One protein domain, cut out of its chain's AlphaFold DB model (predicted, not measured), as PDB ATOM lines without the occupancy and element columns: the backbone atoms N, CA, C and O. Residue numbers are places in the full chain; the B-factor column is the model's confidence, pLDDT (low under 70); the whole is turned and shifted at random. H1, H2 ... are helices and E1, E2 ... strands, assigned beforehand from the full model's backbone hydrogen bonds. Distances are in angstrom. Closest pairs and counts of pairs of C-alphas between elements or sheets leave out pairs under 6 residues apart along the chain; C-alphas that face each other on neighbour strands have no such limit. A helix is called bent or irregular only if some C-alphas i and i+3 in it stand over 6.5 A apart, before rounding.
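What this domain is: This is residues 76 to 179 of the 568 residues of the protein "DUF4135 domain-containing protein" of Thermoanaerobaculum aquaticum (UniProt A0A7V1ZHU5). A long, loose model in which a thin ribbon of two short strands, E1 and E2, joins a loose group of four helices, H2 to H5, to a small end with H1 and H6. Residues 172 to 179, of which 172 to 176 belong to H6, stick out there. The 104 printed residues run H1 E1 H2 H3 H4 H5 E2 H6, mostly helix, with E1 and E2 antiparallel. The whole is loose, with a radius of gyration of the C-alphas of 16.6 A and spans of 54 by 26 by 25 A.

Where its parts are: H1 is residues 76 to 80, 6.8 A long, from C-alpha 76 at (101.512, 148.754, 140.164). E1 is 82 to 85, 9.1 A; H2, 90 to 102, 18.7 A; H3, 109 to 118, 14.6 A; H4, 121 to 125, 5.8 A. H5, 130 to 145, 20.6 A, is irregular, with C-alphas 132 and 135 7.2 A apart, and has a kink of 36 degrees near residue 137. E2 is 152 to 155, 10.5 A; H6, 167 to 176, 14.3 A, ends at (108.952, 149.918, 158.055).

How they stand to each other: H1 and H6 are close but not clearly touching, closest at C-alphas 79 and 168, 7.1 A. E1 and E2 are antiparallel neighbours, their directions at 136 degrees, and among their backbone pairs within hydrogen-bond range is N 83 and O 154, 2.8 A. H2 and H3 are close but not clearly touching, C-alphas 100 and 112 being closest at 7.1 A. H3 and H5 touch at a steep tilt of 43 degrees, opposite ways, closest at C-alphas 116 and 141, 6.5 A. H4 and H5 are close but not clearly touching, closest at C-alphas 124 and 130, 6.3 A. Every O i to N i+4 pair is within hydrogen-bond range in H2, H3, H4 and H6, against 10 of 12 in H5 and 0 of 1 in H1, where 1 of 2 O i to N i+3 pairs is.

The domain as a whole: C-alphas 107 and 179 are the two farthest apart, 56.0 A. The printed part has no cut; E2 to H6 is a long link. Mean pLDDT of the printed part is 75.0, with residues 114 to 128 among those under 70.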
ATOM      1  N   ASN A  76     102.327 149.199 141.288       78.56
ATOM      2  CA  ASN A  76     101.512 148.754 140.164       78.56
ATOM      3  C   ASN A  76     102.241 147.703 139.313       78.56
ATOM      4  O   ASN A  76     101.642 146.690 138.961       78.56
ATOM      5  N   GLU A  77     103.536 147.870 139.048       82.81
ATOM      6  CA  GLU A  77     104.334 146.895 138.290       82.81
ATOM      7  C   GLU A  77     104.656 145.665 139.145       82.81
ATOM      8  O   GLU A  77     104.403 144.535 138.727       82.81
ATOM      9  N   LEU A  78     105.098 145.872 140.393       78.12
ATOM     10  CA  LEU A  78     105.353 144.809 141.368       78.12
ATOM     11  C   LEU A  78     104.114 143.935 141.568       78.12
ATOM     12  O   LEU A  78     104.234 142.717 141.656       78.12
ATOM     13  N   SER A  79     102.917 144.527 141.594       78.75
ATOM     14  CA  SER A  79     101.667 143.783 141.778       78.75
ATOM     15  C   SER A  79     101.404 142.755 140.676       78.75
ATOM     16  O   SER A  79     100.793 141.715 140.944       78.75
ATOM     17  N   ARG A  80     101.908 143.019 139.463       82.94
ATOM     18  CA  ARG A  80     101.747 142.186 138.265       82.94
ATOM     19  C   ARG A  80     102.870 141.158 138.100       82.94
ATOM     20  O   ARG A  80     102.681 140.183 137.374       82.94
ATOM     21  N   LEU A  81     104.007 141.330 138.783       87.25
ATOM     22  CA  LEU A  81     105.142 140.409 138.690       87.25
ATOM     23  C   LEU A  81     104.786 139.020 139.222       87.25
ATOM     24  O   LEU A  81     104.390 138.862 140.378       87.25
ATOM     25  N   GLN A  82     105.001 138.002 138.388       87.31
ATOM     26  CA  GLN A  82     104.951 136.601 138.796       87.31
ATOM     27  C   GLN A  82     106.249 136.234 139.513       87.31
ATOM     28  O   GLN A  82     107.307 136.117 138.897       87.31
ATOM     29  N   VAL A  83     106.169 136.027 140.823       86.06
ATOM     30  CA  VAL A  83     107.316 135.650 141.646       86.06
ATOM     31  C   VAL A  83     107.318 134.143 141.831       86.06
ATOM     32  O   VAL A  83     106.301 133.551 142.203       86.06
ATOM     33  N   ARG A  84     108.472 133.507 141.597       86.94
ATOM     34  CA  ARG A  84     108.656 132.090 141.915       86.94
ATOM     35  C   ARG A  84     108.550 131.902 143.422       86.94
ATOM     36  O   ARG A  84     109.344 132.453 144.182       86.94
ATOM     37  N   TRP A  85     107.611 131.072 143.845       80.44
ATOM     38  CA  TRP A  85     107.464 130.687 145.233       80.44
ATOM     39  C   TRP A  85     108.026 129.284 145.447       80.44
ATOM     40  O   TRP A  85     107.551 128.302 144.880       80.44
ATOM     41  N   VAL A  86     109.079 129.203 146.259       78.31
ATOM     42  CA  VAL A  86     109.724 127.945 146.644       78.31
ATOM     43  C   VAL A  86     109.143 127.520 147.987       78.31
ATOM     44  O   VAL A  86     109.636 127.912 149.042       78.31
ATOM     45  N   ALA A  87     108.049 126.762 147.951       71.62
ATOM     46  CA  ALA A  87     107.367 126.313 149.165       71.62
ATOM     47  C   ALA A  87     108.140 125.229 149.930       71.62
ATOM     48  O   ALA A  87     107.964 125.073 151.136       71.62
ATOM     49  N   ARG A  88     109.013 124.495 149.232       71.44
ATOM     50  CA  ARG A  88     109.908 123.489 149.799       71.44
ATOM     51  C   ARG A  88     111.268 123.573 149.098       71.44
ATOM     52  O   ARG A  88     111.288 123.825 147.891       71.44
ATOM     53  N   PRO A  89     112.393 123.359 149.803       70.31
ATOM     54  CA  PRO A  89     113.704 123.296 149.165       70.31
ATOM     55  C   PRO A  89     113.732 122.263 148.031       70.31
ATOM     56  O   PRO A  89     113.243 121.147 148.213       70.31
ATOM     57  N   SER A  90     114.340 122.610 146.891       76.56
ATOM     58  CA  SER A  90     114.437 121.717 145.720       76.56
ATOM     59  C   SER A  90     115.055 120.358 146.063       76.56
ATOM     60  O   SER A  90     114.645 119.321 145.553       76.56
ATOM     61  N   GLU A  91     116.006 120.357 146.995       66.88
ATOM     62  CA  GLU A  91     116.695 119.164 147.483       66.88
ATOM     63  C   GLU A  91     115.764 118.168 148.183       66.88
ATOM     64  O   GLU A  91     115.952 116.958 148.089       66.88
ATOM     65  N   ALA A  92     114.689 118.651 148.808       62.91
ATOM     66  CA  ALA A  92     113.690 117.783 149.411       62.91
ATOM     67  C   ALA A  92     112.894 116.998 148.351       62.91
ATOM     68  O   ALA A  92     112.386 115.920 148.660       62.91
ATOM     69  N   TYR A  93     112.771 117.525 147.126       74.81
ATOM     70  CA  TYR A  93     112.201 116.801 145.985       74.81
ATOM     71  C   TYR A  93     113.214 115.834 145.375       74.81
ATOM     72  O   TYR A  93     112.862 114.698 145.084       74.81
ATOM     73  N   ALA A  94     114.485 116.229 145.274       68.69
ATOM     74  CA  ALA A  94     115.548 115.322 144.839       68.69
ATOM     75  C   ALA A  94     115.678 114.103 145.772       68.69
ATOM     76  O   ALA A  94     115.760 112.967 145.314       68.69
ATOM     77  N   SER A  95     115.624 114.321 147.090       62.81
ATOM     78  CA  SER A  95     115.571 113.246 148.085       62.81
ATOM     79  C   SER A  95     114.333 112.365 147.913       62.81
ATOM     80  O   SER A  95     114.470 111.147 147.947       62.81
ATOM     81  N   PHE A  96     113.156 112.952 147.664       69.50
ATOM     82  CA  PHE A  96     111.946 112.182 147.372       69.50
ATOM     83  C   PHE A  96     112.131 111.267 146.159       69.50
ATOM     84  O   PHE A  96     111.833 110.083 146.267       69.50
ATOM     85  N   PHE A  97     112.659 111.778 145.044       74.06
ATOM     86  CA  PHE A  97     112.876 110.967 143.847       74.06
ATOM     87  C   PHE A  97     113.898 109.858 144.080       74.06
ATOM     88  O   PHE A  97     113.636 108.726 143.696       74.06
ATOM     89  N   ARG A  98     115.009 110.136 144.776       67.31
ATOM     90  CA  ARG A  98     115.981 109.094 145.150       67.31
ATOM     91  C   ARG A  98     115.321 107.983 145.962       67.31
ATOM     92  O   ARG A  98     115.441 106.818 145.606       67.31
ATOM     93  N   SER A  99     114.564 108.346 146.997       62.97
ATOM     94  CA  SER A  99     113.849 107.370 147.820       62.97
ATOM     95  C   SER A  99     112.765 106.624 147.044       62.97
ATOM     96  O   SER A  99     112.597 105.435 147.262       62.97
ATOM     97  N   ALA A 100     112.035 107.287 146.145       67.12
ATOM     98  CA  ALA A 100     111.008 106.646 145.330       67.12
ATOM     99  C   ALA A 100     111.616 105.640 144.340       67.12
ATOM    100  O   ALA A 100     111.111 104.531 144.229       67.12
ATOM    101  N   LEU A 101     112.727 105.997 143.686       71.62
ATOM    102  CA  LEU A 101     113.422 105.147 142.713       71.62
ATOM    103  C   LEU A 101     114.147 103.956 143.359       71.62
ATOM    104  O   LEU A 101     114.290 102.913 142.732       71.62
ATOM    105  N   GLN A 102     114.602 104.094 144.605       67.38
ATOM    106  CA  GLN A 102     115.273 103.020 145.352       67.38
ATOM    107  C   GLN A 102     114.298 102.112 146.116       67.38
ATOM    108  O   GLN A 102     114.688 101.062 146.624       67.38
ATOM    109  N   ASN A 103     113.028 102.504 146.237       66.12
ATOM    110  CA  ASN A 103     112.046 101.751 147.001       66.12
ATOM    111  C   ASN A 103     111.388 100.680 146.127       66.12
ATOM    112  O   ASN A 103     110.510 100.969 145.320       66.12
ATOM    113  N   SER A 104     111.743  99.418 146.370       65.31
ATOM    114  CA  SER A 104     111.202  98.252 145.656       65.31
ATOM    115  C   SER A 104     109.680  98.068 145.779       65.31
ATOM    116  O   SER A 104     109.109  97.259 145.041       65.31
ATOM    117  N   ARG A 105     109.025  98.807 146.690       57.91
ATOM    118  CA  ARG A 105     107.566  98.854 146.877       57.91
ATOM    119  C   ARG A 105     106.872  99.951 146.064       57.91
ATOM    120  O   ARG A 105     105.650 100.015 146.111       57.91
ATOM    121  N   VAL A 106     107.610 100.815 145.365       65.94
ATOM    122  CA  VAL A 106     107.060 101.818 144.439       65.94
ATOM    123  C   VAL A 106     107.279 101.305 143.020       65.94
ATOM    124  O   VAL A 106     108.286 101.592 142.382       65.94
ATOM    125  N   ARG A 107     106.349 100.473 142.554       72.38
ATOM    126  CA  ARG A 107     106.350  99.872 141.211       72.38
ATOM    127  C   ARG A 107     105.268 100.454 140.311       72.38
ATOM    128  O   ARG A 107     105.423 100.467 139.101       72.38
ATOM    129  N   GLU A 108     104.201 100.958 140.921       75.94
ATOM    130  CA  GLU A 108     103.011 101.454 140.241       75.94
ATOM    131  C   GLU A 108     102.803 102.953 140.486       75.94
ATOM    132  O   GLU A 108     103.099 103.476 141.567       75.94
ATOM    133  N   CYS A 109     102.205 103.650 139.515       69.06
ATOM    134  CA  CYS A 109     101.956 105.094 139.598       69.06
ATOM    135  C   CYS A 109     101.138 105.498 140.837       69.06
ATOM    136  O   CYS A 109     101.420 106.521 141.453       69.06
ATOM    137  N   TRP A 110     100.161 104.687 141.258       70.19
ATOM    138  CA  TRP A 110      99.337 104.993 142.436       70.19
ATOM    139  C   TRP A 110     100.131 104.953 143.756       70.19
ATOM    140  O   TRP A 110      99.800 105.677 144.696       70.19
ATOM    141  N   GLN A 111     101.205 104.160 143.831       69.06
ATOM    142  CA  GLN A 111     102.089 104.095 145.002       69.06
ATOM    143  C   GLN A 111     102.943 105.360 145.105       69.06
ATOM    144  O   GLN A 111     103.145 105.887 146.202       69.06
ATOM    145  N   LEU A 112     103.391 105.885 143.960       70.06
ATOM    146  CA  LEU A 112     104.070 107.177 143.874       70.06
ATOM    147  C   LEU A 112     103.134 108.323 144.289       70.06
ATOM    148  O   LEU A 112     103.553 109.171 145.080       70.06
ATOM    149  N   SER A 113     101.872 108.308 143.835       70.69
ATOM    150  CA  SER A 113     100.841 109.271 144.258       70.69
ATOM    151  C   SER A 113     100.674 109.272 145.777       70.69
ATOM    152  O   SER A 113     100.741 110.322 146.416       70.69
ATOM    153  N   LEU A 114     100.531 108.086 146.378       67.69
ATOM    154  CA  LEU A 114     100.356 107.940 147.820       67.69
ATOM    155  C   LEU A 114     101.576 108.468 148.589       67.69
ATOM    156  O   LEU A 114     101.432 109.199 149.571       67.69
ATOM    157  N   LEU A 115     102.788 108.140 148.126       66.12
ATOM    158  CA  LEU A 115     104.035 108.613 148.723       66.12
ATOM    159  C   LEU A 115     104.172 110.140 148.611       66.12
ATOM    160  O   LEU A 115     104.574 110.788 149.580       66.12
ATOM    161  N   ALA A 116     103.807 110.729 147.471       68.44
ATOM    162  CA  ALA A 116     103.788 112.175 147.265       68.44
ATOM    163  C   ALA A 116     102.805 112.871 148.221       68.44
ATOM    164  O   ALA A 116     103.167 113.845 148.887       68.44
ATOM    165  N   GLU A 117     101.596 112.331 148.380       67.19
ATOM    166  CA  GLU A 117     100.570 112.877 149.275       67.19
ATOM    167  C   GLU A 117     100.981 112.846 150.754       67.19
ATOM    168  O   GLU A 117     100.642 113.760 151.514       67.19
ATOM    169  N   THR A 118     101.803 111.873 151.180       64.25
ATOM    170  CA  THR A 118     102.320 111.860 152.562       64.25
ATOM    171  C   THR A 118     103.105 113.122 152.923       64.25
ATOM    172  O   THR A 118     103.138 113.507 154.096       64.25
ATOM    173  N   ARG A 119     103.673 113.827 151.936       65.00
ATOM    174  CA  ARG A 119     104.442 115.062 152.149       65.00
ATOM    175  C   ARG A 119     103.581 116.247 152.591       65.00
ATOM    176  O   ARG A 119     104.143 117.231 153.084       65.00
ATOM    177  N   TRP A 120     102.260 116.146 152.447       66.12
ATOM    178  CA  TRP A 120     101.267 117.157 152.829       66.12
ATOM    179  C   TRP A 120     100.618 116.904 154.175       66.12
ATOM    180  O   TRP A 120      99.948 117.791 154.707       66.12
ATOM    181  N   ARG A 121     100.888 115.737 154.768       58.97
ATOM    182  CA  ARG A 121     100.404 115.406 156.105       58.97
ATOM    183  C   ARG A 121     100.799 116.467 157.119       58.97
ATOM    184  O   ARG A 121      99.925 116.864 157.866       58.97
ATOM    185  N   GLY A 122     102.041 116.964 157.100       54.81
ATOM    186  CA  GLY A 122     102.532 117.992 158.034       54.81
ATOM    187  C   GLY A 122     101.846 119.367 157.902       54.81
ATOM    188  O   GLY A 122     101.372 119.921 158.891       54.81
ATOM    189  N   PRO A 123     101.724 119.933 156.691       57.69
ATOM    190  CA  PRO A 123     100.926 121.137 156.459       57.69
ATOM    191  C   PRO A 123      99.460 121.024 156.907       57.69
ATOM    192  O   PRO A 123      98.986 121.881 157.652       57.69
ATOM    193  N   LEU A 124      98.759 119.957 156.506       59.03
ATOM    194  CA  LEU A 124      97.360 119.707 156.890       59.03
ATOM    195  C   LEU A 124      97.224 119.512 158.403       59.03
ATOM    196  O   LEU A 124      96.311 120.022 159.046       59.03
ATOM    197  N   ALA A 125      98.207 118.833 158.983       46.97
ATOM    198  CA  ALA A 125      98.369 118.663 160.408       46.97
ATOM    199  C   ALA A 125      98.511 119.987 161.181       46.97
ATOM    200  O   ALA A 125      98.014 120.111 162.301       46.97
ATOM    201  N   ALA A 126      99.170 120.986 160.602       49.16
ATOM    202  CA  ALA A 126      99.369 122.296 161.214       49.16
ATOM    203  C   ALA A 126      98.126 123.210 161.126       49.16
ATOM    204  O   ALA A 126      98.239 124.418 161.338       49.16
ATOM    205  N   GLY A 127      96.954 122.657 160.795       55.69
ATOM    206  CA  GLY A 127      95.695 123.399 160.709       55.69
ATOM    207  C   GLY A 127      95.573 124.265 159.455       55.69
ATOM    208  O   GLY A 127      94.769 125.195 159.437       55.69
ATOM    209  N   MET A 128      96.367 124.009 158.406       63.56
ATOM    210  CA  MET A 128      96.106 124.640 157.110       63.56
ATOM    211  C   MET A 128      94.809 124.097 156.520       63.56
ATOM    212  O   MET A 128      94.618 122.885 156.436       63.56
ATOM    213  N   ASP A 129      93.955 125.007 156.054       71.69
ATOM    214  CA  ASP A 129      92.753 124.642 155.314       71.69
ATOM    215  C   ASP A 129      93.150 123.833 154.070       71.69
ATOM    216  O   ASP A 129      93.879 124.309 153.194       71.69
ATOM    217  N   ILE A 130      92.661 122.598 153.982       72.00
ATOM    218  CA  ILE A 130      92.917 121.731 152.835       72.00
ATOM    219  C   ILE A 130      92.460 122.390 151.532       72.00
ATOM    220  O   ILE A 130      93.159 122.291 150.527       72.00
ATOM    221  N   ARG A 131      91.361 123.158 151.548       76.62
ATOM    222  CA  ARG A 131      90.844 123.869 150.368       76.62
ATOM    223  C   ARG A 131      91.816 124.937 149.880       76.62
ATOM    224  O   ARG A 131      91.961 125.133 148.674       76.62
ATOM    225  N   ALA A 132      92.540 125.575 150.799       72.44
ATOM    226  CA  ALA A 132      93.613 126.507 150.471       72.44
ATOM    227  C   ALA A 132      94.833 125.819 149.835       72.44
ATOM    228  O   ALA A 132      95.559 126.453 149.067       72.44
ATOM    229  N   LEU A 133      95.051 124.540 150.150       73.00
ATOM    230  CA  LEU A 133      96.169 123.735 149.665       73.00
ATOM    231  C   LEU A 133      95.864 122.985 148.364       73.00
ATOM    232  O   LEU A 133      96.800 122.700 147.627       73.00
ATOM    233  N   VAL A 134      94.601 122.705 148.027       78.00
ATOM    234  CA  VAL A 134      94.221 121.940 146.816       78.00
ATOM    235  C   VAL A 134      94.939 122.397 145.534       78.00
ATOM    236  O   VAL A 134      95.464 121.536 144.824       78.00
ATOM    237  N   PRO A 135      95.031 123.704 145.208       75.62
ATOM    238  CA  PRO A 135      95.740 124.136 144.002       75.62
ATOM    239  C   PRO A 135      97.232 123.790 144.037       75.62
ATOM    240  O   PRO A 135      97.817 123.466 143.008       75.62
ATOM    241  N   PHE A 136      97.833 123.840 145.227       77.00
ATOM    242  CA  PHE A 136      99.218 123.453 145.448       77.00
ATOM    243  C   PHE A 136      99.403 121.950 145.273       77.00
ATOM    244  O   PHE A 136     100.281 121.526 144.528       77.00
ATOM    245  N   LEU A 137      98.565 121.159 145.951       76.50
ATOM    246  CA  LEU A 137      98.601 119.698 145.929       76.50
ATOM    247  C   LEU A 137      98.570 119.188 144.496       76.50
ATOM    248  O   LEU A 137      99.437 118.428 144.091       76.50
ATOM    249  N   ARG A 138      97.628 119.694 143.696       80.25
ATOM    250  CA  ARG A 138      97.505 119.316 142.286       80.25
ATOM    251  C   ARG A 138      98.764 119.639 141.488       80.25
ATOM    252  O   ARG A 138      99.222 118.798 140.725       80.25
ATOM    253  N   ALA A 139      99.326 120.835 141.668       81.44
ATOM    254  CA  ALA A 139     100.518 121.254 140.939       81.44
ATOM    255  C   ALA A 139     101.769 120.458 141.348       81.44
ATOM    256  O   ALA A 139     102.576 120.101 140.493       81.44
ATOM    257  N   GLU A 140     101.929 120.161 142.640       82.38
ATOM    258  CA  GLU A 140     103.039 119.345 143.123       82.38
ATOM    259  C   GLU A 140     102.894 117.880 142.705       82.38
ATOM    260  O   GLU A 140     103.840 117.334 142.150       82.38
ATOM    261  N   THR A 141     101.727 117.261 142.893       79.75
ATOM    262  CA  THR A 141     101.474 115.873 142.474       79.75
ATOM    263  C   THR A 141     101.699 115.696 140.973       79.75
ATOM    264  O   THR A 141     102.390 114.766 140.567       79.75
ATOM    265  N   LEU A 142     101.204 116.625 140.144       84.50
ATOM    266  CA  LEU A 142     101.423 116.588 138.695       84.50
ATOM    267  C   LEU A 142     102.916 116.646 138.334       84.50
ATOM    268  O   LEU A 142     103.380 115.883 137.484       84.50
ATOM    269  N   ALA A 143     103.674 117.527 138.992       86.25
ATOM    270  CA  ALA A 143     105.114 117.628 138.779       86.25
ATOM    271  C   ALA A 143     105.839 116.348 139.224       86.25
ATOM    272  O   ALA A 143     106.667 115.833 138.479       86.25
ATOM    273  N   LEU A 144     105.485 115.790 140.383       83.00
ATOM    274  CA  LEU A 144     106.101 114.570 140.908       83.00
ATOM    275  C   LEU A 144     105.815 113.339 140.040       83.00
ATOM    276  O   LEU A 144     106.727 112.548 139.821       83.00
ATOM    277  N   HIS A 145     104.606 113.199 139.488       81.38
ATOM    278  CA  HIS A 145     104.288 112.130 138.527       81.38
ATOM    279  C   HIS A 145     105.085 112.249 137.229       81.38
ATOM    280  O   HIS A 145     105.367 111.251 136.577       81.38
ATOM    281  N   SER A 146     105.479 113.472 136.877       83.62
ATOM    282  CA  SER A 146     106.321 113.752 135.713       83.62
ATOM    283  C   SER A 146     107.818 113.744 136.054       83.62
ATOM    284  O   SER A 146     108.619 114.240 135.267       83.62
ATOM    285  N   PHE A 147     108.201 113.257 137.246       81.12
ATOM    286  CA  PHE A 147     109.575 113.285 137.766       81.12
ATOM    287  C   PHE A 147     110.235 114.677 137.718       81.12
ATOM    288  O   PHE A 147     111.444 114.823 137.537       81.12
ATOM    289  N   ALA A 148     109.430 115.723 137.908       85.25
ATOM    290  CA  ALA A 148     109.840 117.116 137.847       85.25
ATOM    291  C   ALA A 148     109.759 117.802 139.219       85.25
ATOM    292  O   ALA A 148     108.921 117.494 140.069       85.25
ATOM    293  N   VAL A 149     110.615 118.807 139.425       82.81
ATOM    294  CA  VAL A 149     110.533 119.686 140.596       82.81
ATOM    295  C   VAL A 149     109.423 120.722 140.371       82.81
ATOM    296  O   VAL A 149     109.486 121.457 139.380       82.81
ATOM    297  N   PRO A 150     108.439 120.852 141.283       84.75
ATOM    298  CA  PRO A 150     107.370 121.830 141.133       84.75
ATOM    299  C   PRO A 150     107.914 123.259 141.009       84.75
ATOM    300  O   PRO A 150     108.725 123.721 141.820       84.75
ATOM    301  N   ARG A 151     107.426 123.999 140.009       85.31
ATOM    302  CA  ARG A 151     107.701 125.428 139.840       85.31
ATOM    303  C   ARG A 151     106.407 126.208 139.995       85.31
ATOM    304  O   ARG A 151     105.585 126.250 139.090       85.31
ATOM    305  N   LEU A 152     106.254 126.847 141.147       83.19
ATOM    306  CA  LEU A 152     105.068 127.630 141.462       83.19
ATOM    307  C   LEU A 152     105.366 129.112 141.329       83.19
ATOM    308  O   LEU A 152     106.420 129.584 141.763       83.19
ATOM    309  N   THR A 153     104.424 129.843 140.748       85.12
ATOM    310  CA  THR A 153     104.487 131.297 140.619       85.12
ATOM    311  C   THR A 153     103.229 131.930 141.186       85.12
ATOM    312  O   THR A 153     102.127 131.405 141.034       85.12
ATOM    313  N   LEU A 154     103.402 133.060 141.862       82.19
ATOM    314  CA  LEU A 154     102.316 133.852 142.424       82.19
ATOM    315  C   LEU A 154     102.555 135.329 142.082       82.19
ATOM    316  O   LEU A 154     103.693 135.789 142.207       82.19
ATOM    317  N   PRO A 155     101.514 136.097 141.703       85.06
ATOM    318  CA  PRO A 155     101.643 137.545 141.588       85.06
ATOM    319  C   PRO A 155     102.091 138.153 142.923       85.06
ATOM    320  O   PRO A 155     101.552 137.781 143.968       85.06
ATOM    321  N   ALA A 156     103.019 139.114 142.920       83.56
ATOM    322  CA  ALA A 156     103.601 139.631 144.164       83.56
ATOM    323  C   ALA A 156     102.586 140.349 145.075       83.56
ATOM    324  O   ALA A 156     102.778 140.384 146.292       83.56
ATOM    325  N   ALA A 157     101.495 140.892 144.523       82.81
ATOM    326  CA  ALA A 157     100.404 141.488 145.302       82.81
ATOM    327  C   ALA A 157      99.360 140.472 145.783       82.81
ATOM    328  O   ALA A 157      98.525 140.790 146.634       82.81
ATOM    329  N   ARG A 158      99.387 139.237 145.273       80.88
ATOM    330  CA  ARG A 158      98.345 138.254 145.548       80.88
ATOM    331  C   ARG A 158      98.612 137.519 146.857       80.88
ATOM    332  O   ARG A 158      99.726 137.099 147.156       80.88
ATOM    333  N   ARG A 159      97.539 137.329 147.622       77.81
ATOM    334  CA  ARG A 159      97.463 136.349 148.709       77.81
ATOM    335  C   ARG A 159      96.836 135.066 148.175       77.81
ATOM    336  O   ARG A 159      96.006 135.096 147.266       77.81
ATOM    337  N   CYS A 160      97.209 133.945 148.762       69.44
ATOM    338  CA  CYS A 160      96.485 132.689 148.608       69.44
ATOM    339  C   CYS A 160      96.321 132.072 149.994       69.44
ATOM    340  O   CYS A 160      96.912 132.563 150.954       69.44
ATOM    341  N   GLY A 161      95.533 131.010 150.129       65.81
ATOM    342  CA  GLY A 161      95.249 130.482 151.464       65.81
ATOM    343  C   GLY A 161      96.489 129.983 152.233       65.81
ATOM    344  O   GLY A 161      96.457 129.943 153.458       65.81
ATOM    345  N   VAL A 162      97.613 129.712 151.551       66.25
ATOM    346  CA  VAL A 162      98.914 129.409 152.187       66.25
ATOM    347  C   VAL A 162      99.759 130.669 152.438       66.25
ATOM    348  O   VAL A 162     100.537 130.739 153.386       66.25
ATOM    349  N   VAL A 163      99.595 131.703 151.610       73.06
ATOM    350  CA  VAL A 163     100.347 132.962 151.674       73.06
ATOM    351  C   VAL A 163      99.468 134.046 152.299       73.06
ATOM    352  O   VAL A 163      98.761 134.784 151.611       73.06
ATOM    353  N   ARG A 164      99.532 134.149 153.634       74.94
ATOM    354  CA  ARG A 164      98.711 135.079 154.439       74.94
ATOM    355  C   ARG A 164      98.983 136.561 154.155       74.94
ATOM    356  O   ARG A 164      98.088 137.389 154.314       74.94
ATOM    357  N   ARG A 165     100.207 136.901 153.744       80.50
ATOM    358  CA  ARG A 165     100.638 138.261 153.378       80.50
ATOM    359  C   ARG A 165     101.264 138.232 151.995       80.50
ATOM    360  O   ARG A 165     102.108 137.374 151.746       80.50
ATOM    361  N   SER A 166     100.876 139.158 151.125       84.56
ATOM    362  CA  SER A 166     101.458 139.257 149.785       84.56
ATOM    363  C   SER A 166     102.936 139.662 149.847       84.56
ATOM    364  O   SER A 166     103.392 140.240 150.838       84.56
ATOM    365  N   GLY A 167     103.699 139.381 148.788       82.31
ATOM    366  CA  GLY A 167     105.093 139.827 148.675       82.31
ATOM    367  C   GLY A 167     105.220 141.346 148.819       82.31
ATOM    368  O   GLY A 167     106.092 141.827 149.538       82.31
ATOM    369  N   GLN A 168     104.277 142.096 148.245       82.94
ATOM    370  CA  GLN A 168     104.184 143.548 148.403       82.94
ATOM    371  C   GLN A 168     104.018 143.977 149.872       82.94
ATOM    372  O   GLN A 168     104.733 144.860 150.345       82.94
ATOM    373  N   GLN A 169     103.114 143.334 150.620       83.62
ATOM    374  CA  GLN A 169     102.923 143.614 152.050       83.62
ATOM    375  C   GLN A 169     104.181 143.286 152.865       83.62
ATOM    376  O   GLN A 169     104.530 144.020 153.786       83.62
ATOM    377  N   GLN A 170     104.888 142.205 152.523       83.81
ATOM    378  CA  GLN A 170     106.144 141.832 153.182       83.81
ATOM    379  C   GLN A 170     107.257 142.858 152.932       83.81
ATOM    380  O   GLN A 170     107.990 143.187 153.862       83.81
ATOM    381  N   ILE A 171     107.367 143.391 151.710       86.38
ATOM    382  CA  ILE A 171     108.317 144.466 151.379       86.38
ATOM    383  C   ILE A 171     108.022 145.703 152.231       86.38
ATOM    384  O   ILE A 171     108.920 146.199 152.907       86.38
ATOM    385  N   LEU A 172     106.762 146.143 152.278       85.00
ATOM    386  CA  LEU A 172     106.337 147.281 153.100       85.00
ATOM    387  C   LEU A 172     106.664 147.083 154.585       85.00
ATOM    388  O   LEU A 172     107.212 147.977 155.226       85.00
ATOM    389  N   LEU A 173     106.372 145.904 155.136       84.56
ATOM    390  CA  LEU A 173     106.695 145.585 156.529       84.56
ATOM    391  C   LEU A 173     108.203 145.603 156.797       84.56
ATOM    392  O   LEU A 173     108.625 146.054 157.860       84.56
ATOM    393  N   ARG A 174     109.021 145.123 155.854       85.00
ATOM    394  CA  ARG A 174     110.483 145.164 155.980       85.00
ATOM    395  C   ARG A 174     111.022 146.586 155.910       85.00
ATOM    396  O   ARG A 174     111.860 146.926 156.731       85.00
ATOM    397  N   LEU A 175     110.510 147.413 155.001       88.00
ATOM    398  CA  LEU A 175     110.891 148.825 154.904       88.00
ATOM    399  C   LEU A 175     110.510 149.602 156.167       88.00
ATOM    400  O   LEU A 175     111.311 150.375 156.676       88.00
ATOM    401  N   ARG A 176     109.339 149.332 156.757       86.50
ATOM    402  CA  ARG A 176     108.952 149.918 158.055       86.50
ATOM    403  C   ARG A 176     109.911 149.552 159.190       86.50
ATOM    404  O   ARG A 176     110.104 150.355 160.095       86.50
ATOM    405  N   ARG A 177     110.506 148.356 159.140       83.69
ATOM    406  CA  ARG A 177     111.521 147.880 160.095       83.69
ATOM    407  C   ARG A 177     112.950 148.286 159.715       83.69
ATOM    408  O   ARG A 177     113.876 147.923 160.431       83.69
ATOM    409  N   LEU A 178     113.141 148.976 158.588       88.31
ATOM    410  CA  LEU A 178     114.454 149.434 158.164       88.31
ATOM    411  C   LEU A 178     114.858 150.633 159.028       88.31
ATOM    412  O   LEU A 178     114.254 151.712 158.985       88.31
ATOM    413  N   ASP A 179     115.883 150.411 159.835       89.50
ATOM    414  CA  ASP A 179     116.528 151.395 160.690       89.50
ATOM    415  C   ASP A 179     118.032 151.082 160.799       89.50
ATOM    416  O   ASP A 179     118.519 150.058 160.306       89.50
TER     417      ASP A 179